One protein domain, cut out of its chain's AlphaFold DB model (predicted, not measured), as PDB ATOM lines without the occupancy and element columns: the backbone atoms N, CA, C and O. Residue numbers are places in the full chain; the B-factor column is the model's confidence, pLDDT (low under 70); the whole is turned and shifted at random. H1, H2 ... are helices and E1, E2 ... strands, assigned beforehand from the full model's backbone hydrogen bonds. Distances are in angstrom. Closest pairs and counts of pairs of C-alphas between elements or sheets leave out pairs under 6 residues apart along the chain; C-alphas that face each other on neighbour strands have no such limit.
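What this domain is: This is residues 13 to 79 of the 81 residues of the protein "Hypothetical protein" of Adineta steineri (UniProt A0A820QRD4). Two short strands, E1 and E2, lie side by side, and with helices H1, H3 and H4 they are spread round the short helix H2 near the middle, with few contacts. The 67 printed residues hold, in order, E1 H1 H2 H3 E2 H4: mixed class, a parallel sheet E1 = E2. The whole is compact, radius of gyration of the C-alphas 12.2 A, spanning 30 by 28 by 16 A.

Where its parts are: E1, residues 13 to 16, begins at C-alpha 13 (-33.272, -24.316, 13.865). H1 is 19 to 24, H2 30 to 34, H3 49 to 60 (16.1 A), E2 64 to 68 (13.1 A). H4, 71 to 77, ends at C-alpha 77 (-24.773, -16.492, -3.762).

How they stand to each other: E1 and E2 are parallel, at 16 degrees; N 15 and O 66 are 2.8 A apart, within hydrogen-bond range. E1, H1 H2 H3, E2 form a strand-helix-strand unit, parallel neighbour strands with helices between. The closest C-alphas of E1 and H1 are Ala 16 and Ala 22, 4.8 A; of E1 and H2, Met 15 and Ile 30, 5.7 A. H3, with residues 51 to 55 alone, only just touches H2, with 3 pairs of C-alphas within 8 A, the closest Leu 34 and Leu 55, 6.9 A. H4 touches no helix. Every O i to N i+4 pair is within hydrogen-bond range in H1, H2 and H3; H4 has 0 of 3, and 2 of 4 O i to N i+3 pairs.

The domain as a whole: The printed part has no cut. The link H2 to H3 is long. Residues 38 to 54, 58 and 73 to 79 are under pLDDT 70.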
ATOM      1  N   LEU A  13     -33.711 -23.769  15.144       87.88
ATOM      2  CA  LEU A  13     -33.272 -24.316  13.865       87.88
ATOM      3  C   LEU A  13     -31.753 -24.203  13.748       87.88
ATOM      4  O   LEU A  13     -31.189 -23.116  13.823       87.88
ATOM      5  N   LYS A  14     -31.092 -25.345  13.563       90.00
ATOM      6  CA  LYS A  14     -29.646 -25.426  13.348       90.00
ATOM      7  C   LYS A  14     -29.373 -25.845  11.916       90.00
ATOM      8  O   LYS A  14     -29.868 -26.893  11.489       90.00
ATOM      9  N   MET A  15     -28.589 -25.049  11.205       90.81
ATOM     10  CA  MET A  15     -28.261 -25.282   9.809       90.81
ATOM     11  C   MET A  15     -26.762 -25.197   9.548       90.81
ATOM     12  O   MET A  15     -26.047 -24.500  10.255       90.81
ATOM     13  N   ALA A  16     -26.304 -25.873   8.500       91.00
ATOM     14  CA  ALA A  16     -24.974 -25.668   7.934       91.00
ATOM     15  C   ALA A  16     -25.006 -25.839   6.409       91.00
ATOM     16  O   ALA A  16     -25.970 -26.381   5.855       91.00
ATOM     17  N   HIS A  17     -23.961 -25.394   5.712       87.19
ATOM     18  CA  HIS A  17     -23.903 -25.526   4.255       87.19
ATOM     19  C   HIS A  17     -23.641 -26.976   3.802       87.19
ATOM     20  O   HIS A  17     -24.308 -27.477   2.895       87.19
ATOM     21  N   THR A  18     -22.732 -27.682   4.485       87.44
ATOM     22  CA  THR A  18     -22.340 -29.064   4.157       87.44
ATOM     23  C   THR A  18     -23.011 -30.089   5.069       87.44
ATOM     24  O   THR A  18     -23.360 -29.800   6.215       87.44
ATOM     25  N   GLU A  19     -23.161 -31.328   4.586       88.25
ATOM     26  CA  GLU A  19     -23.705 -32.426   5.402       88.25
ATOM     27  C   GLU A  19     -22.839 -32.717   6.631       88.25
ATOM     28  O   GLU A  19     -23.368 -32.956   7.715       88.25
ATOM     29  N   LYS A  20     -21.511 -32.647   6.480       91.00
ATOM     30  CA  LYS A  20     -20.558 -32.886   7.570       91.00
ATOM     31  C   LYS A  20     -20.721 -31.861   8.698       91.00
ATOM     32  O   LYS A  20     -20.827 -32.254   9.855       91.00
ATOM     33  N   ALA A  21     -20.798 -30.571   8.367       89.69
ATOM     34  CA  ALA A  21     -21.008 -29.515   9.359       89.69
ATOM     35  C   ALA A  21     -22.397 -29.620  10.013       89.69
ATOM     36  O   ALA A  21     -22.526 -29.544  11.234       89.69
ATOM     37  N   ALA A  22     -23.437 -29.916   9.225       90.12
ATOM     38  CA  ALA A  22     -24.787 -30.102   9.753       90.12
ATOM     39  C   ALA A  22     -24.853 -31.261  10.762       90.12
ATOM     40  O   ALA A  22     -25.507 -31.138  11.798       90.12
ATOM     41  N   LEU A  23     -24.148 -32.367  10.500       90.12
ATOM     42  CA  LEU A  23     -24.052 -33.493  11.434       90.12
ATOM     43  C   LEU A  23     -23.370 -33.096  12.751       90.12
ATOM     44  O   LEU A  23     -23.875 -33.468  13.810       90.12
ATOM     45  N   ASN A  24     -22.292 -32.309  12.700       92.38
ATOM     46  CA  ASN A  24     -21.550 -31.879  13.892       92.38
ATOM     47  C   ASN A  24     -22.413 -31.071  14.873       92.38
ATOM     48  O   ASN A  24     -22.292 -31.232  16.087       92.38
ATOM     49  N   ILE A  25     -23.317 -30.231  14.363       89.06
ATOM     50  CA  ILE A  25     -24.194 -29.394  15.198       89.06
ATOM     51  C   ILE A  25     -25.548 -30.040  15.518       89.06
ATOM     52  O   ILE A  25     -26.398 -29.398  16.151       89.06
ATOM     53  N   PHE A  26     -25.769 -31.290  15.095       89.88
ATOM     54  CA  PHE A  26     -27.072 -31.964  15.139       89.88
ATOM     55  C   PHE A  26     -28.175 -31.184  14.400       89.88
ATOM     56  O   PHE A  26     -29.311 -31.080  14.869       89.88
ATOM     57  N   GLY A  27     -27.815 -30.587  13.267       90.06
ATOM     58  CA  GLY A  27     -28.664 -29.743  12.436       90.06
ATOM     59  C   GLY A  27     -28.978 -30.351  11.072       90.06
ATOM     60  O   GLY A  27     -28.819 -31.548  10.825       90.06
ATOM     61  N   TRP A  28     -29.452 -29.491  10.177       87.88
ATOM     62  CA  TRP A  28     -29.841 -29.834   8.810       87.88
ATOM     63  C   TRP A  28     -29.028 -29.017   7.813       87.88
ATOM     64  O   TRP A  28     -28.531 -27.945   8.137       87.88
ATOM     65  N   THR A  29     -28.881 -29.490   6.577       88.19
ATOM     66  CA  THR A  29     -28.292 -28.619   5.557       88.19
ATOM     67  C   THR A  29     -29.276 -27.517   5.180       88.19
ATOM     68  O   THR A  29     -30.494 -27.729   5.219       88.19
ATOM     69  N   ILE A  30     -28.766 -26.349   4.788       84.44
ATOM     70  CA  ILE A  30     -29.596 -25.228   4.310       84.44
ATOM     71  C   ILE A  30     -30.508 -25.698   3.166       84.44
ATOM     72  O   ILE A  30     -31.716 -25.486   3.216       84.44
ATOM     73  N   HIS A  31     -29.958 -26.448   2.207       80.62
ATOM     74  CA  HIS A  31     -30.699 -27.034   1.085       80.62
ATOM     75  C   HIS A  31     -31.874 -27.907   1.541       80.62
ATOM     76  O   HIS A  31     -33.002 -27.731   1.084       80.62
ATOM     77  N   THR A  32     -31.641 -28.811   2.500       82.12
ATOM     78  CA  THR A  32     -32.702 -29.695   3.009       82.12
ATOM     79  C   THR A  32     -33.771 -28.907   3.757       82.12
ATOM     80  O   THR A  32     -34.958 -29.194   3.619       82.12
ATOM     81  N   THR A  33     -33.352 -27.898   4.522       80.56
ATOM     82  CA  THR A  33     -34.245 -27.067   5.334       80.56
ATOM     83  C   THR A  33     -35.146 -26.202   4.461       80.56
ATOM     84  O   THR A  33     -36.355 -26.170   4.664       80.56
ATOM     85  N   LEU A  34     -34.573 -25.552   3.448       76.56
ATOM     86  CA  LEU A  34     -35.299 -24.693   2.512       76.56
ATOM     87  C   LEU A  34     -35.959 -25.480   1.370       76.56
ATOM     88  O   LEU A  34     -36.646 -24.908   0.529       76.56
ATOM     89  N   GLY A  35     -35.761 -26.799   1.322       72.88
ATOM     90  CA  GLY A  35     -36.304 -27.648   0.269       72.88
ATOM     91  C   GLY A  35     -35.714 -27.387  -1.120       72.88
ATOM     92  O   GLY A  35     -36.326 -27.807  -2.109       72.88
ATOM     93  N   MET A  36     -34.560 -26.721  -1.176       73.31
ATOM     94  CA  MET A  36     -33.804 -26.377  -2.378       73.31
ATOM     95  C   MET A  36     -32.865 -27.526  -2.746       73.31
ATOM     96  O   MET A  36     -32.426 -28.281  -1.876       73.31
ATOM     97  N   ARG A  37     -32.553 -27.677  -4.034       70.69
ATOM     98  CA  ARG A  37     -31.473 -28.583  -4.434       70.69
ATOM     99  C   ARG A  37     -30.133 -27.830  -4.427       70.69
ATOM    100  O   ARG A  37     -30.151 -26.629  -4.682       70.69
ATOM    101  N   PRO A  38     -29.002 -28.496  -4.136       65.62
ATOM    102  CA  PRO A  38     -27.682 -27.853  -4.095       65.62
ATOM    103  C   PRO A  38     -27.234 -27.260  -5.437       65.62
ATOM    104  O   PRO A  38     -26.453 -26.321  -5.462       65.62
ATOM    105  N   ASP A  39     -27.731 -27.816  -6.541       69.69
ATOM    106  CA  ASP A  39     -27.485 -27.404  -7.926       69.69
ATOM    107  C   ASP A  39     -28.466 -26.328  -8.419       69.69
ATOM    108  O   ASP A  39     -28.329 -25.813  -9.527       69.69
ATOM    109  N   ASN A  40     -29.473 -25.979  -7.612       61.03
ATOM    110  CA  ASN A  40     -30.519 -25.054  -8.018       61.03
ATOM    111  C   ASN A  40     -30.077 -23.611  -7.749       61.03
ATOM    112  O   ASN A  40     -30.469 -23.005  -6.755       61.03
ATOM    113  N   THR A  41     -29.286 -23.055  -8.666       56.66
ATOM    114  CA  THR A  41     -28.989 -21.610  -8.741       56.66
ATOM    115  C   THR A  41     -30.220 -20.781  -9.116       56.66
ATOM    116  O   THR A  41     -30.214 -19.556  -9.005       56.66
ATOM    117  N   SER A  42     -31.303 -21.433  -9.558       49.50
ATOM    118  CA  SER A  42     -32.546 -20.755  -9.902       49.50
ATOM    119  C   SER A  42     -33.165 -20.113  -8.663       49.50
ATOM    120  O   SER A  42     -33.306 -20.757  -7.621       49.50
ATOM    121  N   THR A  43     -33.580 -18.866  -8.837       53.38
ATOM    122  CA  THR A  43     -34.270 -18.013  -7.871       53.38
ATOM    123  C   THR A  43     -35.258 -18.762  -6.954       53.38
ATOM    124  O   THR A  43     -35.938 -19.695  -7.396       53.38
ATOM    125  N   PRO A  44     -35.429 -18.325  -5.687       54.97
ATOM    126  CA  PRO A  44     -36.292 -18.978  -4.687       54.97
ATOM    127  C   PRO A  44     -37.767 -19.169  -5.092       54.97
ATOM    128  O   PRO A  44     -38.523 -19.833  -4.384       54.97
ATOM    129  N   ASN A  45     -38.191 -18.592  -6.218       55.97
ATOM    130  CA  ASN A  45     -39.583 -18.462  -6.640       55.97
ATOM    131  C   ASN A  45     -40.245 -19.767  -7.113       55.97
ATOM    132  O   ASN A  45     -41.465 -19.791  -7.238       55.97
ATOM    133  N   ASN A  46     -39.494 -20.857  -7.319       56.44
ATOM    134  CA  ASN A  46     -40.039 -22.140  -7.799       56.44
ATOM    135  C   ASN A  46     -40.095 -23.244  -6.725       56.44
ATOM    136  O   ASN A  46     -40.114 -24.436  -7.047       56.44
ATOM    137  N   ALA A  47     -40.123 -22.889  -5.438       60.03
ATOM    138  CA  ALA A  47     -40.328 -23.882  -4.386       60.03
ATOM    139  C   ALA A  47     -41.771 -24.443  -4.443       60.03
ATOM    140  O   ALA A  47     -42.732 -23.673  -4.429       60.03
ATOM    141  N   PRO A  48     -41.971 -25.776  -4.477       61.81
ATOM    142  CA  PRO A  48     -43.310 -26.355  -4.510       61.81
ATOM    143  C   PRO A  48     -44.095 -26.009  -3.232       61.81
ATOM    144  O   PRO A  48     -43.570 -26.100  -2.119       61.81
ATOM    145  N   SER A  49     -45.371 -25.646  -3.391       61.16
ATOM    146  CA  SER A  49     -46.244 -25.085  -2.341       61.16
ATOM    147  C   SER A  49     -46.313 -25.915  -1.051       61.16
ATOM    148  O   SER A  49     -46.355 -25.355   0.046       61.16
ATOM    149  N   PHE A  50     -46.243 -27.247  -1.149       63.12
ATOM    150  CA  PHE A  50     -46.233 -28.133   0.020       63.12
ATOM    151  C   PHE A  50     -44.994 -27.933   0.911       63.12
ATOM    152  O   PHE A  50     -45.094 -27.995   2.139       63.12
ATOM    153  N   LYS A  51     -43.824 -27.649   0.318       65.00
ATOM    154  CA  LYS A  51     -42.586 -27.386   1.069       65.00
ATOM    155  C   LYS A  51     -42.639 -26.029   1.757       65.00
ATOM    156  O   LYS A  51     -42.181 -25.913   2.890       65.00
ATOM    157  N   ILE A  52     -43.264 -25.040   1.116       66.69
ATOM    158  CA  ILE A  52     -43.474 -23.705   1.691       66.69
ATOM    159  C   ILE A  52     -44.347 -23.789   2.946       66.69
ATOM    160  O   ILE A  52     -44.031 -23.150   3.944       66.69
ATOM    161  N   HIS A  53     -45.405 -24.607   2.946       66.56
ATOM    162  CA  HIS A  53     -46.261 -24.767   4.126       66.56
ATOM    163  C   HIS A  53     -45.516 -25.412   5.311       66.56
ATOM    164  O   HIS A  53     -45.586 -24.915   6.435       66.56
ATOM    165  N   SER A  54     -44.730 -26.465   5.060       67.62
ATOM    166  CA  SER A  54     -43.898 -27.099   6.096       67.62
ATOM    167  C   SER A  54     -42.819 -26.157   6.639       67.62
ATOM    168  O   SER A  54     -42.571 -26.120   7.848       67.62
ATOM    169  N   LEU A  55     -42.183 -25.382   5.757       72.31
ATOM    170  CA  LEU A  55     -41.202 -24.376   6.145       72.31
ATOM    171  C   LEU A  55     -41.866 -23.269   6.967       72.31
ATOM    172  O   LEU A  55     -41.356 -22.922   8.023       72.31
ATOM    173  N   ARG A  56     -43.039 -22.777   6.556       73.25
ATOM    174  CA  ARG A  56     -43.801 -21.753   7.284       73.25
ATOM    175  C   ARG A  56     -44.182 -22.203   8.691       73.25
ATOM    176  O   ARG A  56     -44.054 -21.409   9.612       73.25
ATOM    177  N   ASN A  57     -44.584 -23.459   8.875       72.38
ATOM    178  CA  ASN A  57     -44.860 -23.998  10.211       72.38
ATOM    179  C   ASN A  57     -43.581 -24.095  11.059       72.38
ATOM    180  O   ASN A  57     -43.609 -23.834  12.256       72.38
ATOM    181  N   THR A  58     -42.445 -24.417  10.432       69.62
ATOM    182  CA  THR A  58     -41.137 -24.458  11.106       69.62
ATOM    183  C   THR A  58     -40.642 -23.056  11.481       69.62
ATOM    184  O   THR A  58     -40.074 -22.880  12.553       69.62
ATOM    185  N   LEU A  59     -40.865 -22.066  10.611       75.75
ATOM    186  CA  LEU A  59     -40.484 -20.665  10.813       75.75
ATOM    187  C   LEU A  59     -41.436 -19.923  11.763       75.75
ATOM    188  O   LEU A  59     -40.993 -19.032  12.474       75.75
ATOM    189  N   GLY A  60     -42.725 -20.273  11.783       77.00
ATOM    190  CA  GLY A  60     -43.740 -19.594  12.596       77.00
ATOM    191  C   GLY A  60     -43.508 -19.733  14.102       77.00
ATOM    192  O   GLY A  60     -43.773 -18.795  14.844       77.00
ATOM    193  N   ASP A  61     -42.946 -20.864  14.527       78.38
ATOM    194  CA  ASP A  61     -42.584 -21.124  15.923       78.38
ATOM    195  C   ASP A  61     -41.110 -20.796  16.225       78.38
ATOM    196  O   ASP A  61     -40.622 -21.112  17.310       78.38
ATOM    197  N   LEU A  62     -40.364 -20.234  15.267       81.38
ATOM    198  CA  LEU A  62     -38.913 -20.114  15.343       81.38
ATOM    199  C   LEU A  62     -38.461 -18.921  16.188       81.38
ATOM    200  O   LEU A  62     -38.833 -17.784  15.929       81.38
ATOM    201  N   ILE A  63     -37.593 -19.188  17.161       86.50
ATOM    202  CA  ILE A  63     -37.041 -18.192  18.087       86.50
ATOM    203  C   ILE A  63     -35.567 -17.921  17.763       86.50
ATOM    204  O   ILE A  63     -35.104 -16.789  17.874       86.50
ATOM    205  N   LEU A  64     -34.822 -18.954  17.358       86.75
ATOM    206  CA  LEU A  64     -33.386 -18.870  17.112       86.75
ATOM    207  C   LEU A  64     -32.964 -19.712  15.904       86.75
ATOM    208  O   LEU A  64     -33.297 -20.897  15.800       86.75
ATOM    209  N   ILE A  65     -32.160 -19.098  15.035       88.25
ATOM    210  CA  ILE A  65     -31.433 -19.769  13.959       88.25
ATOM    211  C   ILE A  65     -29.948 -19.783  14.307       88.25
ATOM    212  O   ILE A  65     -29.363 -18.739  14.580       88.25
ATOM    213  N   ILE A  66     -29.337 -20.964  14.255       88.81
ATOM    214  CA  ILE A  66     -27.885 -21.135  14.325       88.81
ATOM    215  C   ILE A  66     -27.416 -21.619  12.960       88.81
ATOM    216  O   ILE A  66     -27.915 -22.630  12.466       88.81
ATOM    217  N   ILE A  67     -26.457 -20.911  12.372       89.25
ATOM    218  CA  ILE A  67     -25.827 -21.291  11.108       89.25
ATOM    219  C   ILE A  67     -24.349 -21.541  11.377       89.25
ATOM    220  O   ILE A  67     -23.640 -20.625  11.787       89.25
ATOM    221  N   ASP A  68     -23.911 -22.776  11.163       86.88
ATOM    222  CA  ASP A  68     -22.503 -23.160  11.223       86.88
ATOM    223  C   ASP A  68     -21.851 -23.046   9.840       86.88
ATOM    224  O   ASP A  68     -22.516 -23.237   8.815       86.88
ATOM    225  N   GLU A  69     -20.557 -22.730   9.822       84.62
ATOM    226  CA  GLU A  69     -19.760 -22.534   8.601       84.62
ATOM    227  C   GLU A  69     -20.395 -21.535   7.610       84.62
ATOM    228  O   GLU A  69     -20.451 -21.758   6.397       84.62
ATOM    229  N   ILE A  70     -20.908 -20.408   8.123       82.38
ATOM    230  CA  ILE A  70     -21.610 -19.402   7.306       82.38
ATOM    231  C   ILE A  70     -20.720 -18.763   6.226       82.38
ATOM    232  O   ILE A  70     -21.223 -18.316   5.198       82.38
ATOM    233  N   SER A  71     -19.400 -18.768   6.418       79.56
ATOM    234  CA  SER A  71     -18.409 -18.309   5.434       79.56
ATOM    235  C   SER A  71     -18.493 -19.058   4.100       79.56
ATOM    236  O   SER A  71     -18.161 -18.488   3.065       79.56
ATOM    237  N   LEU A  72     -18.974 -20.305   4.106       73.56
ATOM    238  CA  LEU A  72     -19.167 -21.104   2.894       73.56
ATOM    239  C   LEU A  72     -20.481 -20.777   2.173       73.56
ATOM    240  O   LEU A  72     -20.639 -21.113   1.006       73.56
ATOM    241  N   VAL A  73     -21.424 -20.123   2.855       65.81
ATOM    242  CA  VAL A  73     -22.737 -19.781   2.296       65.81
ATOM    243  C   VAL A  73     -22.636 -18.583   1.353       65.81
ATOM    244  O   VAL A  73     -23.318 -18.563   0.333       65.81
ATOM    245  N   SER A  74     -21.787 -17.591   1.650       60.56
ATOM    246  CA  SER A  74     -21.677 -16.368   0.837       60.56
ATOM    247  C   SER A  74     -21.148 -16.632  -0.574       60.56
ATOM    248  O   SER A  74     -21.633 -16.018  -1.519       60.56
ATOM    249  N   GLN A  75     -20.234 -17.591  -0.739       56.88
ATOM    250  CA  GLN A  75     -19.643 -17.921  -2.039       56.88
ATOM    251  C   GLN A  75     -20.669 -18.485  -3.034       56.88
ATOM    252  O   GLN A  75     -20.569 -18.213  -4.224       56.88
ATOM    253  N   SER A  76     -21.705 -19.188  -2.563       54.66
ATOM    254  CA  SER A  76     -22.745 -19.763  -3.431       54.66
ATOM    255  C   SER A  76     -23.748 -18.735  -3.969       54.66
ATOM    256  O   SER A  76     -24.445 -19.019  -4.938       54.66
ATOM    257  N   PHE A  77     -23.853 -17.557  -3.341       53.59
ATOM    258  CA  PHE A  77     -24.773 -16.492  -3.762       53.59
ATOM    259  C   PHE A  77     -24.082 -15.366  -4.545       53.59
ATOM    260  O   PHE A  77     -24.768 -14.525  -5.121       53.59
ATOM    261  N   SER A  78     -22.746 -15.327  -4.572       48.38
ATOM    262  CA  SER A  78     -21.976 -14.265  -5.239       48.38
ATOM    263  C   SER A  78     -21.718 -14.500  -6.733       48.38
ATOM    264  O   SER A  78     -21.327 -13.557  -7.409       48.38
ATOM    265  N   GLU A  79     -21.977 -15.694  -7.274       44.09
ATOM    266  CA  GLU A  79     -21.753 -16.017  -8.701       44.09
ATOM    267  C   GLU A  79     -23.021 -15.890  -9.574       44.09
ATOM    268  O   GLU A  79     -23.137 -16.499 -10.633       44.09
TER     269      GLU A  79